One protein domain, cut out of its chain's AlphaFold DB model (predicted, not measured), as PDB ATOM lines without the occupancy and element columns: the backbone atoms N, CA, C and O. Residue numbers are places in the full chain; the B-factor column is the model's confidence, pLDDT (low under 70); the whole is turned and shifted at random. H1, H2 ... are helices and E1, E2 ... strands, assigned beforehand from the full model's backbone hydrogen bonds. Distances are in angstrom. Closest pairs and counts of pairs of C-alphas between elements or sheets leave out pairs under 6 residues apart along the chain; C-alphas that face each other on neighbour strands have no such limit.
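Overview. This is residues 135 to 189 of the 189 residues of the protein "Peptidase_M14 domain-containing protein" of Onchocerca ochengi (UniProt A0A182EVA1). A long helix, H1, runs back along one face of a small ribbon of two parallel strands, E1 and E2, and the short helix H2 lies on the other side of the ribbon, right after E2. Residues 155 to 166 of H1 lie near the strands, and the long loop of residues 143 to 154 swings round one end to join E1 to H1. The printed part has 55 residues with two named strands and two named helices, in the order E1, H1, E2, H2, and its class is mixed, helices and strands. The sheet has the order E1, E2 and is parallel. The whole is only just compact, close to loose, with a radius of gyration of the C-alphas of 11.7 A, and its outline is flat, 33 by 24 by 13 A.

Along the chain. The printed part begins at Thr 135, with C-alpha at (27.719, 12.367, 32.674). E1 is residues 139 to 142, 9.4 A from first to last C-alpha, and begins at C-alpha 139 at (28.207, 15.730, 40.756). H1 is residues 155 to 173, 26.8 A long, from C-alpha 155 at (27.780, 30.929, 45.999) to C-alpha 173 at (16.383, 6.732, 44.526). E2 is residues 178 to 181, 9.9 A long. H2 is residues 182 to 186, 5.5 A long, and ends at C-alpha 186 at (38.675, 17.514, 40.407).

Arrangement. E1 and E2 are parallel neighbours, with 29 degrees between their directions. C-alphas 140 and 179 face each other at 4.9 A. N 140 and O 178 are within hydrogen-bond range at 2.8 A, and so are N 142 and O 180 at 2.9 A. E1, H1 and E2 form a strand-helix-strand unit, two parallel neighbour strands with a helix between them along the chain, and its crossover is right-handed. The closest C-alphas of E1 and H1 are those of Ile 140 and Ala 162, 6.6 A apart. The closest C-alphas of H1 and E2 are those of Ala 162 and Ile 179, 6.9 A apart. The closest C-alphas of E1 and H2 are those of Ile 141 and Ala 182, 6.0 A apart. H1 and H2 are apart. In H1 and H2 every O i to N i+4 pair is within hydrogen-bond range.

Size, cuts and confidence. The two C-alphas farthest apart are those of Arg 147 and Phe 172, at 33.1 A. The printed part has no cut and ends at Ile 189, the chain's last residue. The link from E1 to H1, 12 residues, is long; the links from H1 to E2 and from E2 to H2 are tight. The mean pLDDT of the printed part is 93.9, and residues 188 to 189 are under 70.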
ATOM      1  N   THR A 135      27.422  13.648  32.028       94.00
ATOM      2  CA  THR A 135      27.719  12.367  32.674       94.00
ATOM      3  C   THR A 135      29.199  12.041  32.493       94.00
ATOM      4  O   THR A 135      29.769  12.393  31.463       94.00
ATOM      5  N   HIS A 136      29.856  11.331  33.405       91.50
ATOM      6  CA  HIS A 136      29.362  10.732  34.653       91.50
ATOM      7  C   HIS A 136      29.962  11.446  35.880       91.50
ATOM      8  O   HIS A 136      30.629  12.463  35.734       91.50
ATOM      9  N   GLY A 137      29.706  10.928  37.086       91.75
ATOM     10  CA  GLY A 137      30.374  11.385  38.314       91.75
ATOM     11  C   GLY A 137      29.449  11.642  39.502       91.75
ATOM     12  O   GLY A 137      29.937  11.748  40.617       91.75
ATOM     13  N   GLN A 138      28.130  11.711  39.284       96.00
ATOM     14  CA  GLN A 138      27.149  12.069  40.322       96.00
ATOM     15  C   GLN A 138      27.540  13.371  41.046       96.00
ATOM     16  O   GLN A 138      27.663  13.428  42.270       96.00
ATOM     17  N   LEU A 139      27.781  14.423  40.264       96.75
ATOM     18  CA  LEU A 139      28.207  15.730  40.756       96.75
ATOM     19  C   LEU A 139      27.134  16.779  40.466       96.75
ATOM     20  O   LEU A 139      26.531  16.775  39.392       96.75
ATOM     21  N   ILE A 140      26.935  17.697  41.407       97.75
ATOM     22  CA  ILE A 140      26.274  18.983  41.179       97.75
ATOM     23  C   ILE A 140      27.379  20.035  41.199       97.75
ATOM     24  O   ILE A 140      27.929  20.353  42.254       97.75
ATOM     25  N   ILE A 141      27.735  20.524  40.014       97.12
ATOM     26  CA  ILE A 141      28.843  21.460  39.832       97.12
ATOM     27  C   ILE A 141      28.313  22.889  39.882       97.12
ATOM     28  O   ILE A 141      27.380  23.235  39.156       97.12
ATOM     29  N   LEU A 142      28.936  23.710  40.722       97.19
ATOM     30  CA  LEU A 142      28.659  25.137  40.861       97.19
ATOM     31  C   LEU A 142      29.794  25.965  40.239       97.19
ATOM     32  O   LEU A 142      30.932  25.497  40.196       97.19
ATOM     33  N   PRO A 143      29.522  27.183  39.746       95.81
ATOM     34  CA  PRO A 143      30.574  28.099  39.321       95.81
ATOM     35  C   PRO A 143      31.387  28.645  40.517       95.81
ATOM     36  O   PRO A 143      30.903  28.653  41.646       95.81
ATOM     37  N   TYR A 144      32.612  29.140  40.308       94.75
ATOM     38  CA  TYR A 144      33.370  29.086  39.050       94.75
ATOM     39  C   TYR A 144      34.276  27.852  38.993       94.75
ATOM     40  O   TYR A 144      34.640  27.291  40.016       94.75
ATOM     41  N   ASN A 145      34.652  27.436  37.781       92.75
ATOM     42  CA  ASN A 145      35.409  26.194  37.561       92.75
ATOM     43  C   ASN A 145      36.805  26.396  36.961       92.75
ATOM     44  O   ASN A 145      37.545  25.432  36.833       92.75
ATOM     45  N   HIS A 146      37.161  27.630  36.608       89.69
ATOM     46  CA  HIS A 146      38.407  27.943  35.905       89.69
ATOM     47  C   HIS A 146      39.638  27.971  36.828       89.69
ATOM     48  O   HIS A 146      40.772  27.753  36.409       89.69
ATOM     49  N   ARG A 147      39.422  28.240  38.120       90.50
ATOM     50  CA  ARG A 147      40.468  28.291  39.139       90.50
ATOM     51  C   ARG A 147      39.897  27.867  40.486       90.50
ATOM     52  O   ARG A 147      38.760  28.199  40.815       90.50
ATOM     53  N   ARG A 148      40.714  27.159  41.267       92.69
ATOM     54  CA  ARG A 148      40.418  26.818  42.663       92.69
ATOM     55  C   ARG A 148      40.155  28.047  43.520       92.69
ATOM     56  O   ARG A 148      40.664  29.131  43.234       92.69
ATOM     57  N   GLU A 149      39.373  27.852  44.574       92.94
ATOM     58  CA  GLU A 149      39.090  28.890  45.576       92.94
ATOM     59  C   GLU A 149      38.500  30.182  44.972       92.94
ATOM     60  O   GLU A 149      38.660  31.276  45.511       92.94
ATOM     61  N   THR A 150      37.820  30.067  43.825       93.94
ATOM     62  CA  THR A 150      37.206  31.194  43.117       93.94
ATOM     63  C   THR A 150      35.701  30.980  43.017       93.94
ATOM     64  O   THR A 150      35.225  30.099  42.301       93.94
ATOM     65  N   TYR A 151      34.942  31.815  43.723       95.94
ATOM     66  CA  TYR A 151      33.501  31.647  43.896       95.94
ATOM     67  C   TYR A 151      32.745  32.914  43.486       95.94
ATOM     68  O   TYR A 151      33.257  34.021  43.677       95.94
ATOM     69  N   PRO A 152      31.534  32.785  42.923       96.00
ATOM     70  CA  PRO A 152      30.669  33.928  42.691       96.00
ATOM     71  C   PRO A 152      30.119  34.467  44.020       96.00
ATOM     72  O   PRO A 152      30.123  33.787  45.049       96.00
ATOM     73  N   ILE A 153      29.627  35.704  43.996       97.38
ATOM     74  CA  ILE A 153      29.112  36.392  45.191       97.38
ATOM     75  C   ILE A 153      27.902  35.684  45.822       97.38
ATOM     76  O   ILE A 153      27.717  35.736  47.034       97.38
ATOM     77  N   ASP A 154      27.111  34.985  45.013       96.75
ATOM     78  CA  ASP A 154      25.898  34.250  45.375       96.75
ATOM     79  C   ASP A 154      26.156  32.752  45.635       96.75
ATOM     80  O   ASP A 154      25.225  31.951  45.712       96.75
ATOM     81  N   TYR A 155      27.418  32.339  45.814       97.00
ATOM     82  CA  TYR A 155      27.780  30.929  45.999       97.00
ATOM     83  C   TYR A 155      27.030  30.242  47.152       97.00
ATOM     84  O   TYR A 155      26.672  29.067  47.051       97.00
ATOM     85  N   ALA A 156      26.747  30.961  48.243       97.56
ATOM     86  CA  ALA A 156      25.977  30.430  49.370       97.56
ATOM     87  C   ALA A 156      24.523  30.086  48.987       97.56
ATOM     88  O   ALA A 156      23.984  29.061  49.425       97.56
ATOM     89  N   ASP A 157      23.902  30.896  48.128       97.56
ATOM     90  CA  ASP A 157      22.549  30.656  47.626       97.56
ATOM     91  C   ASP A 157      22.546  29.465  46.661       97.56
ATOM     92  O   ASP A 157      21.734  28.544  46.803       97.56
ATOM     93  N   LEU A 158      23.530  29.411  45.756       97.81
ATOM     94  CA  LEU A 158      23.739  28.278  44.851       97.81
ATOM     95  C   LEU A 158      23.942  26.963  45.618       97.81
ATOM     96  O   LEU A 158      23.310  25.952  45.301       97.81
ATOM     97  N   MET A 159      24.761  26.977  46.672       97.81
ATOM     98  CA  MET A 159      24.980  25.826  47.551       97.81
ATOM     99  C   MET A 159      23.683  25.383  48.234       97.81
ATOM    100  O   MET A 159      23.386  24.190  48.302       97.81
ATOM    101  N   THR A 160      22.865  26.330  48.695       98.19
ATOM    102  CA  THR A 160      21.569  26.029  49.315       98.19
ATOM    103  C   THR A 160      20.624  25.324  48.339       98.19
ATOM    104  O   THR A 160      19.979  24.333  48.701       98.19
ATOM    105  N   VAL A 161      20.548  25.791  47.089       97.25
ATOM    106  CA  VAL A 161      19.741  25.148  46.039       97.25
ATOM    107  C   VAL A 161      20.292  23.760  45.699       97.25
ATOM    108  O   VAL A 161      19.529  22.792  45.638       97.25
ATOM    109  N   ALA A 162      21.612  23.628  45.556       97.75
ATOM    110  CA  ALA A 162      22.270  22.358  45.264       97.75
ATOM    111  C   ALA A 162      22.044  21.307  46.361       97.75
ATOM    112  O   ALA A 162      21.783  20.143  46.057       97.75
ATOM    113  N   LEU A 163      22.069  21.706  47.637       98.19
ATOM    114  CA  LEU A 163      21.771  20.819  48.765       98.19
ATOM    115  C   LEU A 163      20.328  20.310  48.727       98.19
ATOM    116  O   LEU A 163      20.090  19.120  48.941       98.19
ATOM    117  N   LYS A 164      19.361  21.178  48.400       98.06
ATOM    118  CA  LYS A 164      17.961  20.764  48.212       98.06
ATOM    119  C   LYS A 164      17.830  19.757  47.070       98.06
ATOM    120  O   LYS A 164      17.179  18.730  47.251       98.06
ATOM    121  N   ALA A 165      18.490  20.007  45.938       97.44
ATOM    122  CA  ALA A 165      18.495  19.092  44.798       97.44
ATOM    123  C   ALA A 165      19.123  17.732  45.153       97.44
ATOM    124  O   ALA A 165      18.509  16.692  44.920       97.44
ATOM    125  N   LYS A 166      20.299  17.728  45.796       97.44
ATOM    126  CA  LYS A 166      20.966  16.513  46.296       97.44
ATOM    127  C   LYS A 166      20.053  15.701  47.211       97.44
ATOM    128  O   LYS A 166      19.932  14.491  47.038       97.44
ATOM    129  N   ASN A 167      19.401  16.356  48.170       98.12
ATOM    130  CA  ASN A 167      18.510  15.683  49.111       98.12
ATOM    131  C   ASN A 167      17.278  15.104  48.406       98.12
ATOM    132  O   ASN A 167      16.904  13.969  48.688       98.12
ATOM    133  N   ALA A 168      16.686  15.831  47.455       97.44
ATOM    134  CA  ALA A 168      15.565  15.337  46.657       97.44
ATOM    135  C   ALA A 168      15.938  14.090  45.838       97.44
ATOM    136  O   ALA A 168      15.191  13.111  45.844       97.44
ATOM    137  N   ILE A 169      17.114  14.083  45.199       97.12
ATOM    138  CA  ILE A 169      17.624  12.915  44.464       97.12
ATOM    139  C   ILE A 169      17.814  11.727  45.414       97.12
ATOM    140  O   ILE A 169      17.296  10.640  45.151       97.12
ATOM    141  N   LYS A 170      18.478  11.947  46.558       97.56
ATOM    142  CA  LYS A 170      18.709  10.903  47.564       97.56
ATOM    143  C   LYS A 170      17.399  10.308  48.089       97.56
ATOM    144  O   LYS A 170      17.309   9.095  48.238       97.56
ATOM    145  N   MET A 171      16.376  11.126  48.335       97.75
ATOM    146  CA  MET A 171      15.056  10.635  48.754       97.75
ATOM    147  C   MET A 171      14.346   9.836  47.658       97.75
ATOM    148  O   MET A 171      13.619   8.899  47.969       97.75
ATOM    149  N   PHE A 172      14.539  10.199  46.388       95.94
ATOM    150  CA  PHE A 172      13.863   9.545  45.271       95.94
ATOM    151  C   PHE A 172      14.426   8.151  44.965       95.94
ATOM    152  O   PHE A 172      13.657   7.228  44.710       95.94
ATOM    153  N   ASN A 173      15.754   7.989  44.957       95.62
ATOM    154  CA  ASN A 173      16.383   6.732  44.526       95.62
ATOM    155  C   ASN A 173      17.645   6.325  45.305       95.62
ATOM    156  O   ASN A 173      18.325   5.382  44.910       95.62
ATOM    157  N   GLY A 174      17.975   7.010  46.399       96.62
ATOM    158  CA  GLY A 174      19.120   6.678  47.247       96.62
ATOM    159  C   GLY A 174      20.487   7.094  46.697       96.62
ATOM    160  O   GLY A 174      21.478   6.934  47.408       96.62
ATOM    161  N   HIS A 175      20.578   7.646  45.482       96.31
ATOM    162  CA  HIS A 175      21.862   8.079  44.932       96.31
ATOM    163  C   HIS A 175      22.380   9.337  45.630       96.31
ATOM    164  O   HIS A 175      21.675  10.340  45.767       96.31
ATOM    165  N   GLU A 176      23.648   9.298  46.034       95.75
ATOM    166  CA  GLU A 176      24.336  10.440  46.625       95.75
ATOM    167  C   GLU A 176      25.142  11.208  45.582       95.75
ATOM    168  O   GLU A 176      25.821  10.621  44.739       95.75
ATOM    169  N   TYR A 177      25.060  12.535  45.667       97.31
ATOM    170  CA  TYR A 177      25.789  13.452  44.801       97.31
ATOM    171  C   TYR A 177      26.760  14.304  45.621       97.31
ATOM    172  O   TYR A 177      26.428  14.751  46.727       97.31
ATOM    173  N   ASN A 178      27.945  14.565  45.072       96.25
ATOM    174  CA  ASN A 178      28.866  15.562  45.622       96.25
ATOM    175  C   ASN A 178      28.536  16.944  45.053       96.25
ATOM    176  O   ASN A 178      28.059  17.057  43.926       96.25
ATOM    177  N   ILE A 179      28.754  17.987  45.855       97.06
ATOM    178  CA  ILE A 179      28.472  19.378  45.487       97.06
ATOM    179  C   ILE A 179      29.750  20.183  45.669       97.06
ATOM    180  O   ILE A 179      30.411  20.053  46.698       97.06
ATOM    181  N   GLY A 180      30.059  21.037  44.702       95.12
ATOM    182  CA  GLY A 180      31.167  21.977  44.791       95.12
ATOM    183  C   GLY A 180      31.510  22.559  43.432       95.12
ATOM    184  O   GLY A 180      30.823  22.299  42.439       95.12
ATOM    185  N   THR A 181      32.596  23.319  43.376       95.19
ATOM    186  CA  THR A 181      33.200  23.677  42.095       95.19
ATOM    187  C   THR A 181      33.985  22.487  41.556       95.19
ATOM    188  O   THR A 181      34.548  21.675  42.297       95.19
ATOM    189  N   ALA A 182      34.029  22.364  40.241       91.88
ATOM    190  CA  ALA A 182      34.810  21.346  39.571       91.88
ATOM    191  C   ALA A 182      36.318  21.560  39.828       91.88
ATOM    192  O   ALA A 182      37.025  20.582  40.059       91.88
ATOM    193  N   ALA A 183      36.775  22.818  39.904       91.06
ATOM    194  CA  ALA A 183      38.166  23.168  40.212       91.06
ATOM    195  C   ALA A 183      38.647  22.597  41.560       91.06
ATOM    196  O   ALA A 183      39.747  22.038  41.679       91.06
ATOM    197  N   ASP A 184      37.806  22.719  42.590       92.00
ATOM    198  CA  ASP A 184      38.133  22.256  43.939       92.00
ATOM    199  C   ASP A 184      38.006  20.733  44.057       92.00
ATOM    200  O   ASP A 184      38.847  20.090  44.684       92.00
ATOM    201  N   MET A 185      36.988  20.137  43.423       91.25
ATOM    202  CA  MET A 185      36.728  18.695  43.515       91.25
ATOM    203  C   MET A 185      37.657  17.841  42.641       91.25
ATOM    204  O   MET A 185      38.017  16.736  43.042       91.25
ATOM    205  N   LEU A 186      38.007  18.316  41.443       86.56
ATOM    206  CA  LEU A 186      38.675  17.514  40.407       86.56
ATOM    207  C   LEU A 186      40.084  18.021  40.056       86.56
ATOM    208  O   LEU A 186      40.835  17.298  39.408       86.56
ATOM    209  N   GLY A 187      40.474  19.217  40.514       78.38
ATOM    210  CA  GLY A 187      41.693  19.894  40.053       78.38
ATOM    211  C   GLY A 187      41.385  21.007  39.061       78.38
ATOM    212  O   GLY A 187      40.234  21.203  38.708       78.38
ATOM    213  N   ASN A 188      42.399  21.761  38.635       62.75
ATOM    214  CA  ASN A 188      42.200  22.762  37.585       62.75
ATOM    215  C   ASN A 188      41.814  22.034  36.284       62.75
ATOM    216  O   ASN A 188      42.549  21.141  35.860       62.75
ATOM    217  N   ILE A 189      40.674  22.406  35.699       58.38
ATOM    218  CA  ILE A 189      40.070  21.817  34.491       58.38
ATOM    219  C   ILE A 189      39.669  22.906  33.510       58.38
ATOM    220  O   ILE A 189      39.396  24.035  33.958       58.38
TER     221      ILE A 189